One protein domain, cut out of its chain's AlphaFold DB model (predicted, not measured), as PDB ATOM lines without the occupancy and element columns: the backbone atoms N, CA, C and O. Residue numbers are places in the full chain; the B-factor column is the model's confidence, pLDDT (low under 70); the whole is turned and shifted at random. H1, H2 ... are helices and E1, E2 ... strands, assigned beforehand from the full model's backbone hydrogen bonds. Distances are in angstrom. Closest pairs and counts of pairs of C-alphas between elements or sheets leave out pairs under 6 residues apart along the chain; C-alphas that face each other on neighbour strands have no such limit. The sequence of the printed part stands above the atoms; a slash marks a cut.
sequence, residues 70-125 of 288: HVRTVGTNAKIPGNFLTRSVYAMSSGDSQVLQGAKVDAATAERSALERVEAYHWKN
ATOM      1  N   HIS A  70      11.482 -46.067  29.771       90.81
ATOM      2  CA  HIS A  70      11.982 -45.693  31.090       90.81
ATOM      3  C   HIS A  70      11.055 -46.240  32.168       90.81
ATOM      4  O   HIS A  70       9.858 -45.958  32.165       90.81
ATOM      5  N   VAL A  71      11.614 -46.993  33.114       90.75
ATOM      6  CA  VAL A  71      10.878 -47.463  34.290       90.75
ATOM      7  C   VAL A  71      11.224 -46.579  35.480       90.75
ATOM      8  O   VAL A  71      12.377 -46.542  35.923       90.75
ATOM      9  N   ARG A  72      10.218 -45.866  35.989       91.19
ATOM     10  CA  ARG A  72      10.329 -44.992  37.159       91.19
ATOM     11  C   ARG A  72      10.178 -45.804  38.442       91.19
ATOM     12  O   ARG A  72       9.232 -46.574  38.585       91.19
ATOM     13  N   THR A  73      11.076 -45.587  39.393       89.62
ATOM     14  CA  THR A  73      10.946 -46.048  40.779       89.62
ATOM     15  C   THR A  73      11.094 -44.864  41.724       89.62
ATOM     16  O   THR A  73      11.872 -43.955  41.438       89.62
ATOM     17  N   VAL A  74      10.387 -44.886  42.853       86.06
ATOM     18  CA  VAL A  74      10.412 -43.810  43.852       86.06
ATOM     19  C   VAL A  74      10.915 -44.361  45.177       86.06
ATOM     20  O   VAL A  74      10.429 -45.393  45.637       86.06
ATOM     21  N   GLY A  75      11.877 -43.665  45.770       81.12
ATOM     22  CA  GLY A  75      12.520 -44.049  47.015       81.12
ATOM     23  C   GLY A  75      13.727 -44.961  46.806       81.12
ATOM     24  O   GLY A  75      13.768 -45.807  45.910       81.12
ATOM     25  N   THR A  76      14.730 -44.811  47.667       75.00
ATOM     26  CA  THR A  76      15.972 -45.605  47.627       75.00
ATOM     27  C   THR A  76      15.774 -47.093  47.901       75.00
ATOM     28  O   THR A  76      16.564 -47.905  47.427       75.00
ATOM     29  N   ASN A  77      14.704 -47.457  48.608       78.75
ATOM     30  CA  ASN A  77      14.360 -48.848  48.911       78.75
ATOM     31  C   ASN A  77      13.501 -49.514  47.824       78.75
ATOM     32  O   ASN A  77      13.092 -50.665  47.981       78.75
ATOM     33  N   ALA A  78      13.185 -48.807  46.734       80.06
ATOM     34  CA  ALA A  78      12.386 -49.380  45.664       80.06
ATOM     35  C   ALA A  78      13.104 -50.563  45.003       80.06
ATOM     36  O   ALA A  78      14.298 -50.513  44.699       80.06
ATOM     37  N   LYS A  79      12.347 -51.628  44.727       83.94
ATOM     38  CA  LYS A  79      12.861 -52.787  43.998       83.94
ATOM     39  C   LYS A  79      13.307 -52.355  42.601       83.94
ATOM     40  O   LYS A  79      12.516 -51.815  41.828       83.94
ATOM     41  N   ILE A  80      14.562 -52.649  42.269       79.50
ATOM     42  CA  ILE A  80      15.127 -52.387  40.945       79.50
ATOM     43  C   ILE A  80      14.323 -53.169  39.889       79.50
ATOM     44  O   ILE A  80      14.117 -54.377  40.058       79.50
ATOM     45  N   PRO A  81      13.871 -52.519  38.799       80.06
ATOM     46  CA  PRO A  81      12.966 -53.120  37.825       80.06
ATOM     47  C   PRO A  81      13.710 -54.023  36.827       80.06
ATOM     48  O   PRO A  81      13.687 -53.782  35.622       80.06
ATOM     49  N   GLY A  82      14.390 -55.060  37.316       79.81
ATOM     50  CA  GLY A  82      15.149 -55.995  36.483       79.81
ATOM     51  C   GLY A  82      16.365 -55.353  35.806       79.81
ATOM     52  O   GLY A  82      17.029 -54.496  36.388       79.81
ATOM     53  N   ASN A  83      16.666 -55.784  34.578       79.62
ATOM     54  CA  ASN A  83      17.812 -55.291  33.810       79.62
ATOM     55  C   ASN A  83      17.509 -53.942  33.140       79.62
ATOM     56  O   ASN A  83      16.440 -53.739  32.566       79.62
ATOM     57  N   PHE A  84      18.484 -53.038  33.164       78.75
ATOM     58  CA  PHE A  84      18.444 -51.724  32.520       78.75
ATOM     59  C   PHE A  84      19.859 -51.321  32.095       78.75
ATOM     60  O   PHE A  84      20.835 -51.830  32.651       78.75
ATOM     61  N   LEU A  85      19.967 -50.408  31.128       77.38
ATOM     62  CA  LEU A  85      21.259 -49.961  30.590       77.38
ATOM     63  C   LEU A  85      21.773 -48.695  31.259       77.38
ATOM     64  O   LEU A  85      22.973 -48.570  31.480       77.38
ATOM     65  N   THR A  86      20.880 -47.761  31.578       79.62
ATOM     66  CA  THR A  86      21.233 -46.532  32.292       79.62
ATOM     67  C   THR A  86      20.225 -46.267  33.401       79.62
ATOM     68  O   THR A  86      19.044 -46.610  33.291       79.62
ATOM     69  N   ARG A  87      20.706 -45.676  34.497       83.31
ATOM     70  CA  ARG A  87      19.885 -45.219  35.618       83.31
ATOM     71  C   ARG A  87      20.164 -43.745  35.847       83.31
ATOM     72  O   ARG A  87      21.291 -43.383  36.158       83.31
ATOM     73  N   SER A  88      19.132 -42.923  35.710       83.88
ATOM     74  CA  SER A  88      19.188 -41.492  36.015       83.88
ATOM     75  C   SER A  88      18.414 -41.224  37.298       83.88
ATOM     76  O   SER A  88      17.324 -41.766  37.468       83.88
ATOM     77  N   VAL A  89      18.976 -40.423  38.200       83.25
ATOM     78  CA  VAL A  89      18.386 -40.115  39.507       83.25
ATOM     79  C   VAL A  89      18.028 -38.636  39.556       83.25
ATOM     80  O   VAL A  89      18.865 -37.802  39.222       83.25
ATOM     81  N   TYR A  90      16.806 -38.322  39.977       80.62
ATOM     82  CA  TYR A  90      16.292 -36.959  40.060       80.62
ATOM     83  C   TYR A  90      15.782 -36.659  41.469       80.62
ATOM     84  O   TYR A  90      15.129 -37.487  42.108       80.62
ATOM     85  N   ALA A  91      16.080 -35.448  41.937       76.94
ATOM     86  CA  ALA A  91      15.511 -34.880  43.149       76.94
ATOM     87  C   ALA A  91      14.233 -34.099  42.815       76.94
ATOM     88  O   ALA A  91      14.197 -33.352  41.839       76.94
ATOM     89  N   MET A  92      13.203 -34.251  43.648       71.88
ATOM     90  CA  MET A  92      11.904 -33.582  43.483       71.88
ATOM     91  C   MET A  92      11.921 -32.109  43.914       71.88
ATOM     92  O   MET A  92      11.053 -31.337  43.516       71.88
ATOM     93  N   SER A  93      12.900 -31.704  44.729       73.56
ATOM     94  CA  SER A  93      13.048 -30.334  45.220       73.56
ATOM     95  C   SER A  93      14.516 -29.902  45.268       73.56
ATOM     96  O   SER A  93      15.426 -30.734  45.293       73.56
ATOM     97  N   SER A  94      14.761 -28.588  45.306       65.44
ATOM     98  CA  SER A  94      16.111 -28.025  45.449       65.44
ATOM     99  C   SER A  94      16.791 -28.473  46.747       65.44
ATOM    100  O   SER A  94      17.985 -28.762  46.728       65.44
ATOM    101  N   GLY A  95      16.036 -28.629  47.841       67.56
ATOM    102  CA  GLY A  95      16.533 -29.201  49.097       67.56
ATOM    103  C   GLY A  95      16.952 -30.670  48.960       67.56
ATOM    104  O   GLY A  95      18.018 -31.054  49.432       67.56
ATOM    105  N   ASP A  96      16.183 -31.476  48.225       69.94
ATOM    106  CA  ASP A  96      16.515 -32.887  47.968       69.94
ATOM    107  C   ASP A  96      17.727 -33.034  47.025       69.94
ATOM    108  O   ASP A  96      18.465 -34.016  47.088       69.94
ATOM    109  N   SER A  97      17.975 -32.045  46.158       68.06
ATOM    110  CA  SER A  97      19.132 -32.050  45.252       68.06
ATOM    111  C   SER A  97      20.464 -31.874  45.987       68.06
ATOM    112  O   SER A  97      21.473 -32.434  45.558       68.06
ATOM    113  N   GLN A  98      20.458 -31.179  47.131       70.50
ATOM    114  CA  GLN A  98      21.636 -31.019  47.987       70.50
ATOM    115  C   GLN A  98      22.075 -32.366  48.585       70.50
ATOM    116  O   GLN A  98      23.269 -32.655  48.627       70.50
ATOM    117  N   VAL A  99      21.116 -33.233  48.935       71.06
ATOM    118  CA  VAL A  99      21.380 -34.609  49.397       71.06
ATOM    119  C   VAL A  99      22.076 -35.432  48.308       71.06
ATOM    120  O   VAL A  99      23.069 -36.103  48.579       71.06
ATOM    121  N   LEU A 100      21.612 -35.349  47.054       72.00
ATOM    122  CA  LEU A 100      22.225 -36.076  45.929       72.00
ATOM    123  C   LEU A 100      23.636 -35.581  45.579       72.00
ATOM    124  O   LEU A 100      24.436 -36.344  45.042       72.00
ATOM    125  N   GLN A 101      23.944 -34.319  45.880       74.50
ATOM    126  CA  GLN A 101      25.263 -33.712  45.672       74.50
ATOM    127  C   GLN A 101      26.225 -33.949  46.849       74.50
ATOM    128  O   GLN A 101      27.350 -33.454  46.830       74.50
ATOM    129  N   GLY A 102      25.806 -34.713  47.865       65.06
ATOM    130  CA  GLY A 102      26.633 -35.032  49.029       65.06
ATOM    131  C   GLY A 102      26.782 -33.877  50.020       65.06
ATOM    132  O   GLY A 102      27.713 -33.885  50.827       65.06
ATOM    133  N   ALA A 103      25.888 -32.881  49.980       67.69
ATOM    134  CA  ALA A 103      25.837 -31.865  51.022       67.69
ATOM    135  C   ALA A 103      25.432 -32.533  52.343       67.69
ATOM    136  O   ALA A 103      24.415 -33.225  52.414       67.69
ATOM    137  N   LYS A 104      26.235 -32.334  53.393       59.00
ATOM    138  CA  LYS A 104      25.903 -32.807  54.739       59.00
ATOM    139  C   LYS A 104      24.663 -32.057  55.212       59.00
ATOM    140  O   LYS A 104      24.739 -30.866  55.492       59.00
ATOM    141  N   VAL A 105      23.526 -32.742  55.261       62.12
ATOM    142  CA  VAL A 105      22.314 -32.195  55.872       62.12
ATOM    143  C   VAL A 105      22.398 -32.491  57.363       62.12
ATOM    144  O   VAL A 105      22.502 -33.650  57.753       62.12
ATOM    145  N   ASP A 106      22.336 -31.462  58.205       64.06
ATOM    146  CA  ASP A 106      22.531 -31.584  59.661       64.06
ATOM    147  C   ASP A 106      21.432 -32.395  60.386       64.06
ATOM    148  O   ASP A 106      21.480 -32.588  61.600       64.06
ATOM    149  N   ALA A 107      20.443 -32.923  59.658       64.69
ATOM    150  CA  ALA A 107      19.367 -33.742  60.196       64.69
ATOM    151  C   ALA A 107      19.220 -35.052  59.408       64.69
ATOM    152  O   ALA A 107      18.644 -35.077  58.321       64.69
ATOM    153  N   ALA A 108      19.648 -36.169  60.006       63.75
ATOM    154  CA  ALA A 108      19.503 -37.521  59.447       63.75
ATOM    155  C   ALA A 108      18.050 -37.868  59.038       63.75
ATOM    156  O   ALA A 108      17.818 -38.640  58.108       63.75
ATOM    157  N   THR A 109      17.052 -37.273  59.701       61.62
ATOM    158  CA  THR A 109      15.631 -37.409  59.341       61.62
ATOM    159  C   THR A 109      15.294 -36.699  58.026       61.62
ATOM    160  O   THR A 109      14.541 -37.241  57.223       61.62
ATOM    161  N   ALA A 110      15.875 -35.522  57.770       68.31
ATOM    162  CA  ALA A 110      15.667 -34.777  56.528       68.31
ATOM    163  C   ALA A 110      16.317 -35.489  55.334       68.31
ATOM    164  O   ALA A 110      15.706 -35.578  54.270       68.31
ATOM    165  N   GLU A 111      17.501 -36.075  55.535       69.31
ATOM    166  CA  GLU A 111      18.162 -36.923  54.540       69.31
ATOM    167  C   GLU A 111      17.323 -38.168  54.221       69.31
ATOM    168  O   GLU A 111      17.027 -38.434  53.057       69.31
ATOM    169  N   ARG A 112      16.845 -38.895  55.242       73.31
ATOM    170  CA  ARG A 112      15.997 -40.081  55.040       73.31
ATOM    171  C   ARG A 112      14.704 -39.746  54.287       73.31
ATOM    172  O   ARG A 112      14.380 -40.426  53.317       73.31
ATOM    173  N   SER A 113      14.000 -38.684  54.679       75.38
ATOM    174  CA  SER A 113      12.779 -38.256  53.988       75.38
ATOM    175  C   SER A 113      13.042 -37.763  52.561       75.38
ATOM    176  O   SER A 113      12.195 -37.955  51.691       75.38
ATOM    177  N   ALA A 114      14.195 -37.145  52.290       74.00
ATOM    178  CA  ALA A 114      14.595 -36.772  50.933       74.00
ATOM    179  C   ALA A 114      14.848 -38.012  50.063       74.00
ATOM    180  O   ALA A 114      14.324 -38.099  48.953       74.00
ATOM    181  N   LEU A 115      15.569 -39.010  50.586       76.81
ATOM    182  CA  LEU A 115      15.864 -40.271  49.892       76.81
ATOM    183  C   LEU A 115      14.605 -41.096  49.568       76.81
ATOM    184  O   LEU A 115      14.578 -41.794  48.554       76.81
ATOM    185  N   GLU A 116      13.544 -40.990  50.369       82.00
ATOM    186  CA  GLU A 116      12.235 -41.599  50.080       82.00
ATOM    187  C   GLU A 116      11.511 -40.947  48.890       82.00
ATOM    188  O   GLU A 116      10.699 -41.599  48.235       82.00
ATOM    189  N   ARG A 117      11.828 -39.687  48.568       81.81
ATOM    190  CA  ARG A 117      11.243 -38.940  47.440       81.81
ATOM    191  C   ARG A 117      12.106 -38.939  46.182       81.81
ATOM    192  O   ARG A 117      11.675 -38.417  45.156       81.81
ATOM    193  N   VAL A 118      13.310 -39.503  46.244       83.12
ATOM    194  CA  VAL A 118      14.205 -39.590  45.088       83.12
ATOM    195  C   VAL A 118      13.577 -40.469  44.014       83.12
ATOM    196  O   VAL A 118      13.165 -41.602  44.272       83.12
ATOM    197  N   GLU A 119      13.552 -39.962  42.785       88.50
ATOM    198  CA  GLU A 119      13.104 -40.725  41.631       88.50
ATOM    199  C   GLU A 119      14.295 -41.303  40.881       88.50
ATOM    200  O   GLU A 119      15.291 -40.622  40.644       88.50
ATOM    201  N   ALA A 120      14.181 -42.556  40.456       88.12
ATOM    202  CA  ALA A 120      15.140 -43.172  39.556       88.12
ATOM    203  C   ALA A 120      14.443 -43.682  38.295       88.12
ATOM    204  O   ALA A 120      13.450 -44.405  38.364       88.12
ATOM    205  N   TYR A 121      14.995 -43.323  37.141       89.75
ATOM    206  CA  TYR A 121      14.528 -43.735  35.823       89.75
ATOM    207  C   TYR A 121      15.522 -44.726  35.234       89.75
ATOM    208  O   TYR A 121      16.696 -44.407  35.048       89.75
ATOM    209  N   HIS A 122      15.033 -45.926  34.943       89.19
ATOM    210  CA  HIS A 122      15.817 -47.041  34.426       89.19
ATOM    211  C   HIS A 122      15.502 -47.219  32.946       89.19
ATOM    212  O   HIS A 122      14.401 -47.653  32.598       89.19
ATOM    213  N   TRP A 123      16.438 -46.849  32.075       88.69
ATOM    214  CA  TRP A 123      16.238 -46.934  30.633       88.69
ATOM    215  C   TRP A 123      16.510 -48.347  30.110       88.69
ATOM    216  O   TRP A 123      17.525 -48.978  30.428       88.69
ATOM    217  N   LYS A 124      15.602 -48.823  29.263       89.75
ATOM    218  CA  LYS A 124      15.643 -50.117  28.585       89.75
ATOM    219  C   LYS A 124      15.574 -49.882  27.083       89.75
ATOM    220  O   LYS A 124      14.632 -49.261  26.592       89.75
ATOM    221  N   ASN A 125      16.549 -50.401  26.342       87.19
ATOM    222  CA  ASN A 125      16.502 -50.351  24.883       87.19
ATOM    223  C   ASN A 125      15.444 -51.334  24.328       87.19
ATOM    224  O   ASN A 125      15.023 -52.250  25.041       87.19
TER     225      ASN A 125
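What this domain is: This is residues 70 to 125 of the 288 residues of the protein "DUF3365 domain-containing protein" of Burkholderiaceae bacterium (UniProt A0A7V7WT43). A short rod in two halves: a small three-stranded sheet, E1, E3 and E2, makes one half, and two short helices, H1 and H2, packed at about right angles to each other, make the other half beyond one end of the strands. A long loop, residues 75 to 85, joins the two edge strands of the sheet, and the helix half only grazes the sheet. The printed part has 56 residues with two named helices and three named strands, in the order E1, E2, H1, H2, E3 along the chain; the sheet's order is E1, E3, E2, antiparallel throughout, and the class is mixed, helices and strands. The whole is only just compact, close to loose, with a radius of gyration of the C-alphas of 12.1 A and spans of 39 by 17 by 15 A.

Where its parts are: In the sheet, the inner strand E3, residues 119 to 124, is the longest at 16.3 A and ends at C-alpha 124 at (15.643, -50.117, 28.585). The edge strand E1, residues 70 to 74, is 13.0 A long and begins at C-alpha 70 at (11.982, -45.693, 31.090). The other edge strand, E2, residues 86 to 90, is 13.3 A long. Helix H1, residues 94 to 100, is 10.1 A long. Helix H2, residues 108 to 117, is 14.6 A long and begins at C-alpha 108 at (19.503, -37.521, 59.447).

How they stand to each other: E1 and E3 are antiparallel neighbours at 156 degrees, with N 73 and O 120 2.8 A apart, within hydrogen-bond range. E3 and E2 are antiparallel neighbours at 159 degrees, with N 121 and O 88 2.8 A apart, also within range. E1 and E2 are apart. H1 is only just on the sheet, with 5 pairs of C-alphas within 10 A, and only grazes it with residues 96 to 100. H2 is likewise only just on the sheet, with 5 such pairs, and only grazes it with residues 115 to 117. H1 and H2 touch, about perpendicular at 81 degrees; their closest C-alphas, of Asp 96 and Ala 114, are 5.3 A apart. The O i to N i+4 pairs within hydrogen-bond range are 2 of 3 in H1 and 5 of 6 in H2.

The domain as a whole: The two C-alphas farthest apart, of Asp 106 and Asn 125, are 40.0 A apart. The printed part has no cut. The link from E1 to E2, 11 residues, is long; those from E2 to H1 and from H2 to E3 are tight, and that from H1 to H2 is short. The mean pLDDT of the printed part is 77.3, and residues 94 to 97 and 102 to 111 are under 70.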